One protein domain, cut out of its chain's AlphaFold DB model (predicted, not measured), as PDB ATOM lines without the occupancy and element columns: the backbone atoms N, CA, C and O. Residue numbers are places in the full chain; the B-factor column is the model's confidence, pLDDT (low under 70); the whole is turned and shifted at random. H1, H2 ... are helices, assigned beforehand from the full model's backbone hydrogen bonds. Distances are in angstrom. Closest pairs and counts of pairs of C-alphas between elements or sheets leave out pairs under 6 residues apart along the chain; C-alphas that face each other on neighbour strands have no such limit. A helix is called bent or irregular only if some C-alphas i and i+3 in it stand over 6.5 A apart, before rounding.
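Overview. This is residues 24 to 91 of the 293 residues of an uncharacterized protein of Betaproteobacteria bacterium (UniProt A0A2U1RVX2). A long helix, H2, and a shorter, kinked helix, H1, meet at one corner and make an open hook, with H1 folding back over an empty gap. H2 makes the longest axis. The printed part has 68 residues with two named helices, H1 then H2 along the chain, and no named strand; the class is all helix. The whole is extended, with a radius of gyration of the C-alphas of 18.6 A and spans of 59 by 29 by 8 A.

Along the chain. H2, residues 53 to 90, measures 54.9 A from first to last C-alpha; it begins with C-alpha 53 at (20.860, 20.779, -50.620) and ends with C-alpha 90 at (39.709, 61.708, -19.224). H1, residues 24 to 50, measures 35.9 A and begins with C-alpha 24 at (38.992, 56.577, -50.953). H1 has a kink of 44 degrees near residue 40. It is irregular, but only just: C-alphas 43 and 46 are 6.6 A apart, against about 5 A in a regular helix.

Arrangement. H2 and H1 touch only at the corner by their link, through residues 55 to 59 of H2 and 49 to 50 of H1 alone. Their closest C-alphas, those of Val 49 and Leu 56, are 5.3 A apart. The helices run opposite ways at a shallow tilt of 23 degrees, the line of H1 being a rough one, and their centres are 21.5 A apart. In H2 every O i to N i+4 pair is within hydrogen-bond range; in H1, 17 of 23 are.

Size, cuts and confidence. The two C-alphas farthest apart, those of Ala 51 and Ser 91, are 59.1 A apart. Residues 24 to 45, 50 to 55 and 60 to 91 stand free. The printed part has no cut, and the link from H1 to H2 is tight. The mean pLDDT of the printed part is 84.5; residues 80, 82 to 84 and 87 are under 70.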
ATOM      1  N   SER A  24      39.671  56.307 -49.678       87.88
ATOM      2  CA  SER A  24      38.992  56.577 -50.953       87.88
ATOM      3  C   SER A  24      39.358  55.546 -52.022       87.88
ATOM      4  O   SER A  24      38.480  55.051 -52.723       87.88
ATOM      5  N   GLY A  25      40.637  55.168 -52.114       89.19
ATOM      6  CA  GLY A  25      41.101  54.115 -53.018       89.19
ATOM      7  C   GLY A  25      40.494  52.753 -52.680       89.19
ATOM      8  O   GLY A  25      40.046  52.042 -53.577       89.19
ATOM      9  N   LEU A  26      40.397  52.417 -51.389       88.25
ATOM     10  CA  LEU A  26      39.738  51.195 -50.931       88.25
ATOM     11  C   LEU A  26      38.241  51.199 -51.265       88.25
ATOM     12  O   LEU A  26      37.730  50.210 -51.786       88.25
ATOM     13  N   ALA A  27      37.544  52.310 -51.016       88.88
ATOM     14  CA  ALA A  27      36.131  52.452 -51.355       88.88
ATOM     15  C   ALA A  27      35.892  52.288 -52.863       88.88
ATOM     16  O   ALA A  27      34.960  51.597 -53.270       88.88
ATOM     17  N   LEU A  28      36.769  52.862 -53.689       90.12
ATOM     18  CA  LEU A  28      36.705  52.745 -55.141       90.12
ATOM     19  C   LEU A  28      36.967  51.305 -55.611       90.12
ATOM     20  O   LEU A  28      36.240  50.794 -56.458       90.12
ATOM     21  N   ALA A  29      37.952  50.621 -55.024       86.38
ATOM     22  CA  ALA A  29      38.226  49.214 -55.314       86.38
ATOM     23  C   ALA A  29      37.036  48.308 -54.946       86.38
ATOM     24  O   ALA A  29      36.682  47.403 -55.705       86.38
ATOM     25  N   ILE A  30      36.371  48.574 -53.817       86.75
ATOM     26  CA  ILE A  30      35.139  47.873 -53.422       86.75
ATOM     27  C   ILE A  30      34.017  48.163 -54.429       86.75
ATOM     28  O   ILE A  30      33.386  47.235 -54.927       86.75
ATOM     29  N   ALA A  31      33.808  49.431 -54.791       88.50
ATOM     30  CA  ALA A  31      32.781  49.836 -55.749       88.50
ATOM     31  C   ALA A  31      32.956  49.181 -57.132       88.50
ATOM     32  O   ALA A  31      31.971  48.740 -57.719       88.50
ATOM     33  N   PHE A  32      34.188  49.066 -57.635       88.94
ATOM     34  CA  PHE A  32      34.459  48.433 -58.933       88.94
ATOM     35  C   PHE A  32      34.483  46.903 -58.895       88.94
ATOM     36  O   PHE A  32      34.234  46.270 -59.921       88.94
ATOM     37  N   SER A  33      34.766  46.289 -57.746       88.62
ATOM     38  CA  SER A  33      34.741  44.826 -57.609       88.62
ATOM     39  C   SER A  33      33.328  44.275 -57.406       88.62
ATOM     40  O   SER A  33      33.041  43.168 -57.860       88.62
ATOM     41  N   LEU A  34      32.427  45.054 -56.798       88.31
ATOM     42  CA  LEU A  34      31.037  44.669 -56.535       88.31
ATOM     43  C   LEU A  34      30.285  44.143 -57.778       88.31
ATOM     44  O   LEU A  34      29.692  43.071 -57.664       88.31
ATOM     45  N   PRO A  35      30.319  44.795 -58.960       89.62
ATOM     46  CA  PRO A  35      29.629  44.300 -60.153       89.62
ATOM     47  C   PRO A  35      30.134  42.937 -60.638       89.62
ATOM     48  O   PRO A  35      29.333  42.061 -60.946       89.62
ATOM     49  N   ALA A  36      31.455  42.737 -60.669       86.25
ATOM     50  CA  ALA A  36      32.055  41.475 -61.101       86.25
ATOM     51  C   ALA A  36      31.754  40.337 -60.113       86.25
ATOM     52  O   ALA A  36      31.440  39.217 -60.515       86.25
ATOM     53  N   VAL A  37      31.804  40.636 -58.811       85.81
ATOM     54  CA  VAL A  37      31.421  39.688 -57.758       85.81
ATOM     55  C   VAL A  37      29.935  39.344 -57.862       85.81
ATOM     56  O   VAL A  37      29.584  38.170 -57.773       85.81
ATOM     57  N   ALA A  38      29.063  40.330 -58.089       86.56
ATOM     58  CA  ALA A  38      27.628  40.113 -58.238       86.56
ATOM     59  C   ALA A  38      27.306  39.228 -59.448       86.56
ATOM     60  O   ALA A  38      26.528  38.286 -59.314       86.56
ATOM     61  N   ASP A  39      27.939  39.478 -60.595       89.88
ATOM     62  CA  ASP A  39      27.739  38.673 -61.801       89.88
ATOM     63  C   ASP A  39      28.154  37.208 -61.590       89.88
ATOM     64  O   ASP A  39      27.387  36.283 -61.869       89.88
ATOM     65  N   PHE A  40      29.326  36.987 -60.990       89.69
ATOM     66  CA  PHE A  40      29.794  35.650 -60.635       89.69
ATOM     67  C   PHE A  40      28.842  34.939 -59.661       89.69
ATOM     68  O   PHE A  40      28.468  33.780 -59.876       89.69
ATOM     69  N   VAL A  41      28.441  35.629 -58.588       88.00
ATOM     70  CA  VAL A  41      27.560  35.078 -57.552       88.00
ATOM     71  C   VAL A  41      26.208  34.696 -58.145       88.00
ATOM     72  O   VAL A  41      25.759  33.574 -57.925       88.00
ATOM     73  N   LEU A  42      25.589  35.585 -58.925       86.50
ATOM     74  CA  LEU A  42      24.241  35.391 -59.459       86.50
ATOM     75  C   LEU A  42      24.192  34.360 -60.590       86.50
ATOM     76  O   LEU A  42      23.294  33.519 -60.599       86.50
ATOM     77  N   HIS A  43      25.148  34.391 -61.523       87.75
ATOM     78  CA  HIS A  43      25.059  33.594 -62.751       87.75
ATOM     79  C   HIS A  43      25.872  32.295 -62.720       87.75
ATOM     80  O   HIS A  43      25.523  31.349 -63.424       87.75
ATOM     81  N   GLN A  44      26.937  32.204 -61.917       87.62
ATOM     82  CA  GLN A  44      27.810  31.020 -61.909       87.62
ATOM     83  C   GLN A  44      27.713  30.205 -60.623       87.62
ATOM     84  O   GLN A  44      27.710  28.971 -60.670       87.62
ATOM     85  N   TRP A  45      27.667  30.875 -59.473       85.19
ATOM     86  CA  TRP A  45      27.754  30.214 -58.173       85.19
ATOM     87  C   TRP A  45      26.382  29.837 -57.606       85.19
ATOM     88  O   TRP A  45      26.168  28.668 -57.275       85.19
ATOM     89  N   TRP A  46      25.431  30.776 -57.567       87.56
ATOM     90  CA  TRP A  46      24.088  30.555 -57.024       87.56
ATOM     91  C   TRP A  46      23.345  29.375 -57.672       87.56
ATOM     92  O   TRP A  46      22.847  28.534 -56.921       87.56
ATOM     93  N   PRO A  47      23.355  29.190 -59.012       89.88
ATOM     94  CA  PRO A  47      22.690  28.045 -59.639       89.88
ATOM     95  C   PRO A  47      23.247  26.682 -59.196       89.88
ATOM     96  O   PRO A  47      22.513  25.696 -59.143       89.88
ATOM     97  N   ARG A  48      24.543  26.602 -58.852       87.31
ATOM     98  CA  ARG A  48      25.177  25.360 -58.364       87.31
ATOM     99  C   ARG A  48      24.808  25.065 -56.914       87.31
ATOM    100  O   ARG A  48      24.633  23.902 -56.553       87.31
ATOM    101  N   VAL A  49      24.706  26.107 -56.090       87.12
ATOM    102  CA  VAL A  49      24.343  25.994 -54.671       87.12
ATOM    103  C   VAL A  49      22.861  25.653 -54.523       87.12
ATOM    104  O   VAL A  49      22.526  24.737 -53.776       87.12
ATOM    105  N   SER A  50      21.976  26.311 -55.282       87.69
ATOM    106  CA  SER A  50      20.528  26.071 -55.216       87.69
ATOM    107  C   SER A  50      20.133  24.667 -55.677       87.69
ATOM    108  O   SER A  50      19.154  24.110 -55.191       87.69
ATOM    109  N   ALA A  51      20.897  24.072 -56.598       88.81
ATOM    110  CA  ALA A  51      20.643  22.728 -57.109       88.81
ATOM    111  C   ALA A  51      21.055  21.600 -56.139       88.81
ATOM    112  O   ALA A  51      20.710  20.442 -56.373       88.81
ATOM    113  N   ASN A  52      21.798  21.894 -55.063       90.81
ATOM    114  CA  ASN A  52      22.342  20.879 -54.160       90.81
ATOM    115  C   ASN A  52      22.137  21.253 -52.684       90.81
ATOM    116  O   ASN A  52      22.858  22.079 -52.125       90.81
ATOM    117  N   ALA A  53      21.215  20.549 -52.022       85.69
ATOM    118  CA  ALA A  53      20.860  20.779 -50.620       85.69
ATOM    119  C   ALA A  53      22.056  20.717 -49.648       85.69
ATOM    120  O   ALA A  53      22.092  21.462 -48.671       85.69
ATOM    121  N   LYS A  54      23.068  19.873 -49.915       87.69
ATOM    122  CA  LYS A  54      24.274  19.786 -49.070       87.69
ATOM    123  C   LYS A  54      25.167  21.020 -49.223       87.69
ATOM    124  O   LYS A  54      25.717  21.493 -48.233       87.69
ATOM    125  N   LEU A  55      25.307  21.541 -50.446       87.25
ATOM    126  CA  LEU A  55      26.068  22.768 -50.709       87.25
ATOM    127  C   LEU A  55      25.370  23.994 -50.118       87.25
ATOM    128  O   LEU A  55      26.052  24.872 -49.598       87.25
ATOM    129  N   LEU A  56      24.037  24.032 -50.152       89.19
ATOM    130  CA  LEU A  56      23.248  25.105 -49.550       89.19
ATOM    131  C   LEU A  56      23.478  25.187 -48.036       89.19
ATOM    132  O   LEU A  56      23.873  26.239 -47.540       89.19
ATOM    133  N   LEU A  57      23.360  24.060 -47.328       89.38
ATOM    134  CA  LEU A  57      23.567  24.008 -45.878       89.38
ATOM    135  C   LEU A  57      25.020  24.323 -45.478       89.38
ATOM    136  O   LEU A  57      25.260  25.048 -44.514       89.38
ATOM    137  N   ALA A  58      26.004  23.833 -46.243       90.12
ATOM    138  CA  ALA A  58      27.413  24.162 -46.015       90.12
ATOM    139  C   ALA A  58      27.705  25.658 -46.230       90.12
ATOM    140  O   ALA A  58      28.460  26.258 -45.466       90.12
ATOM    141  N   THR A  59      27.092  26.262 -47.251       88.19
ATOM    142  CA  THR A  59      27.242  27.688 -47.570       88.19
ATOM    143  C   THR A  59      26.613  28.567 -46.496       88.19
ATOM    144  O   THR A  59      27.230  29.539 -46.068       88.19
ATOM    145  N   GLU A  60      25.418  28.214 -46.029       89.69
ATOM    146  CA  GLU A  60      24.726  28.923 -44.952       89.69
ATOM    147  C   GLU A  60      25.536  28.890 -43.651       89.69
ATOM    148  O   GLU A  60      25.779  29.937 -43.050       89.69
ATOM    149  N   LEU A  61      26.035  27.713 -43.257       93.25
ATOM    150  CA  LEU A  61      26.849  27.570 -42.050       93.25
ATOM    151  C   LEU A  61      28.169  28.353 -42.152       93.25
ATOM    152  O   LEU A  61      28.574  29.011 -41.192       93.25
ATOM    153  N   ALA A  62      28.823  28.320 -43.317       90.56
ATOM    154  CA  ALA A  62      30.042  29.084 -43.564       90.56
ATOM    155  C   ALA A  62      29.790  30.600 -43.526       90.56
ATOM    156  O   ALA A  62      30.567  31.334 -42.912       90.56
ATOM    157  N   LEU A  63      28.695  31.071 -44.132       91.38
ATOM    158  CA  LEU A  63      28.302  32.479 -44.105       91.38
ATOM    159  C   LEU A  63      27.979  32.935 -42.680       91.38
ATOM    160  O   LEU A  63      28.464  33.980 -42.254       91.38
ATOM    161  N   ALA A  64      27.217  32.142 -41.925       92.88
ATOM    162  CA  ALA A  64      26.897  32.435 -40.533       92.88
ATOM    163  C   ALA A  64      28.170  32.544 -39.677       92.88
ATOM    164  O   ALA A  64      28.343  33.526 -38.954       92.88
ATOM    165  N   ALA A  65      29.102  31.594 -39.809       93.31
ATOM    166  CA  ALA A  65      30.384  31.640 -39.106       93.31
ATOM    167  C   ALA A  65      31.216  32.877 -39.495       93.31
ATOM    168  O   ALA A  65      31.762  33.553 -38.622       93.31
ATOM    169  N   ALA A  66      31.274  33.214 -40.787       93.50
ATOM    170  CA  ALA A  66      31.979  34.398 -41.275       93.50
ATOM    171  C   ALA A  66      31.367  35.701 -40.734       93.50
ATOM    172  O   ALA A  66      32.103  36.585 -40.295       93.50
ATOM    173  N   LEU A  67      30.035  35.807 -40.710       92.44
ATOM    174  CA  LEU A  67      29.325  36.963 -40.160       92.44
ATOM    175  C   LEU A  67      29.578  37.124 -38.660       92.44
ATOM    176  O   LEU A  67      29.837  38.238 -38.214       92.44
ATOM    177  N   VAL A  68      29.567  36.033 -37.889       92.81
ATOM    178  CA  VAL A  68      29.881  36.070 -36.451       92.81
ATOM    179  C   VAL A  68      31.321  36.531 -36.216       92.81
ATOM    180  O   VAL A  68      31.557  37.409 -35.387       92.81
ATOM    181  N   LEU A  69      32.291  35.993 -36.962       91.62
ATOM    182  CA  LEU A  69      33.691  36.414 -36.853       91.62
ATOM    183  C   LEU A  69      33.874  37.894 -37.211       91.62
ATOM    184  O   LEU A  69      34.584  38.611 -36.505       91.62
ATOM    185  N   LEU A  70      33.210  38.363 -38.270       90.75
ATOM    186  CA  LEU A  70      33.278  39.756 -38.708       90.75
ATOM    187  C   LEU A  70      32.614  40.703 -37.703       90.75
ATOM    188  O   LEU A  70      33.195  41.736 -37.369       90.75
ATOM    189  N   ALA A  71      31.442  40.343 -37.177       87.12
ATOM    190  CA  ALA A  71      30.753  41.113 -36.145       87.12
ATOM    191  C   ALA A  71      31.592  41.212 -34.864       87.12
ATOM    192  O   ALA A  71      31.724  42.298 -34.303       87.12
ATOM    193  N   ASN A  72      32.231  40.115 -34.448       86.69
ATOM    194  CA  ASN A  72      33.134  40.112 -33.299       86.69
ATOM    195  C   ASN A  72      34.363  40.996 -33.541       86.69
ATOM    196  O   ASN A  72      34.708  41.815 -32.693       86.69
ATOM    197  N   ALA A  73      35.005  40.884 -34.707       84.25
ATOM    198  CA  ALA A  73      36.151  41.722 -35.058       84.25
ATOM    199  C   ALA A  73      35.790  43.218 -35.075       84.25
ATOM    200  O   ALA A  73      36.544  44.045 -34.558       84.25
ATOM    201  N   LEU A  74      34.618  43.561 -35.620       84.88
ATOM    202  CA  LEU A  74      34.105  44.929 -35.625       84.88
ATOM    203  C   LEU A  74      33.794  45.422 -34.205       84.88
ATOM    204  O   LEU A  74      34.162  46.545 -33.862       84.88
ATOM    205  N   GLY A  75      33.198  44.567 -33.369       78.19
ATOM    206  CA  GLY A  75      32.958  44.835 -31.952       78.19
ATOM    207  C   GLY A  75      34.247  45.185 -31.209       78.19
ATOM    208  O   GLY A  75      34.351  46.272 -30.640       78.19
ATOM    209  N   PHE A  76      35.279  44.341 -31.311       72.94
ATOM    210  CA  PHE A  76      36.585  44.601 -30.694       72.94
ATOM    211  C   PHE A  76      37.243  45.889 -31.212       72.94
ATOM    212  O   PHE A  76      37.819  46.662 -30.438       72.94
ATOM    213  N   ALA A  77      37.149  46.159 -32.519       75.56
ATOM    214  CA  ALA A  77      37.683  47.385 -33.103       75.56
ATOM    215  C   ALA A  77      36.972  48.634 -32.548       75.56
ATOM    216  O   ALA A  77      37.629  49.619 -32.188       75.56
ATOM    217  N   TRP A  78      35.643  48.592 -32.434       73.19
ATOM    218  CA  TRP A  78      34.838  49.676 -31.870       73.19
ATOM    219  C   TRP A  78      35.090  49.888 -30.381       73.19
ATOM    220  O   TRP A  78      35.242  51.036 -29.958       73.19
ATOM    221  N   GLU A  79      35.216  48.822 -29.593       75.88
ATOM    222  CA  GLU A  79      35.591  48.909 -28.179       75.88
ATOM    223  C   GLU A  79      36.954  49.584 -28.001       75.88
ATOM    224  O   GLU A  79      37.092  50.498 -27.185       75.88
ATOM    225  N   GLY A  80      37.944  49.229 -28.824       69.25
ATOM    226  CA  GLY A  80      39.265  49.857 -28.796       69.25
ATOM    227  C   GLY A  80      39.242  51.345 -29.172       69.25
ATOM    228  O   GLY A  80      39.951  52.158 -28.573       69.25
ATOM    229  N   VAL A  81      38.427  51.747 -30.154       70.56
ATOM    230  CA  VAL A  81      38.227  53.170 -30.493       70.56
ATOM    231  C   VAL A  81      37.515  53.913 -29.360       70.56
ATOM    232  O   VAL A  81      37.948  55.003 -28.984       70.56
ATOM    233  N   ARG A  82      36.468  53.326 -28.773       67.62
ATOM    234  CA  ARG A  82      35.719  53.916 -27.655       67.62
ATOM    235  C   ARG A  82      36.595  54.089 -26.413       67.62
ATOM    236  O   ARG A  82      36.571  55.154 -25.803       67.62
ATOM    237  N   ALA A  83      37.405  53.087 -26.076       66.38
ATOM    238  CA  ALA A  83      38.345  53.145 -24.961       66.38
ATOM    239  C   ALA A  83      39.414  54.232 -25.160       66.38
ATOM    240  O   ALA A  83      39.749  54.938 -24.212       66.38
ATOM    241  N   ARG A  84      39.920  54.409 -26.391       65.88
ATOM    242  CA  ARG A  84      40.845  55.506 -26.731       65.88
ATOM    243  C   ARG A  84      40.193  56.874 -26.554       65.88
ATOM    244  O   ARG A  84      40.717  57.679 -25.798       65.88
ATOM    245  N   ARG A  85      39.002  57.084 -27.124       70.88
ATOM    246  CA  ARG A  85      38.255  58.342 -26.941       70.88
ATOM    247  C   ARG A  85      37.996  58.652 -25.467       70.88
ATOM    248  O   ARG A  85      38.145  59.792 -25.056       70.88
ATOM    249  N   MET A  86      37.640  57.648 -24.665       70.69
ATOM    250  CA  MET A  86      37.423  57.838 -23.227       70.69
ATOM    251  C   MET A  86      38.713  58.231 -22.495       70.69
ATOM    252  O   MET A  86      38.681  59.095 -21.627       70.69
ATOM    253  N   ARG A  87      39.856  57.630 -22.854       67.19
ATOM    254  CA  ARG A  87      41.167  58.015 -22.310       67.19
ATOM    255  C   ARG A  87      41.533  59.450 -22.660       67.19
ATOM    256  O   ARG A  87      41.979  60.172 -21.774       67.19
ATOM    257  N   ASP A  88      41.295  59.853 -23.903       72.00
ATOM    258  CA  ASP A  88      41.572  61.211 -24.370       72.00
ATOM    259  C   ASP A  88      40.689  62.235 -23.638       72.00
ATOM    260  O   ASP A  88      41.190  63.246 -23.145       72.00
ATOM    261  N   LEU A  89      39.394  61.930 -23.470       72.75
ATOM    262  CA  LEU A  89      38.453  62.756 -22.703       72.75
ATOM    263  C   LEU A  89      38.825  62.851 -21.220       72.75
ATOM    264  O   LEU A  89      38.736  63.925 -20.634       72.75
ATOM    265  N   ALA A  90      39.257  61.743 -20.613       71.69
ATOM    266  CA  ALA A  90      39.709  61.708 -19.224       71.69
ATOM    267  C   ALA A  90      41.118  62.294 -19.031       71.69
ATOM    268  O   ALA A  90      41.543  62.438 -17.887       71.69
ATOM    269  N   SER A  91      41.832  62.596 -20.122       77.44
ATOM    270  CA  SER A  91      43.263  62.917 -20.170       77.44
ATOM    271  C   SER A  91      44.176  61.875 -19.500       77.44
ATOM    272  O   SER A  91      45.250  62.202 -18.995       77.44
TER     273      SER A  91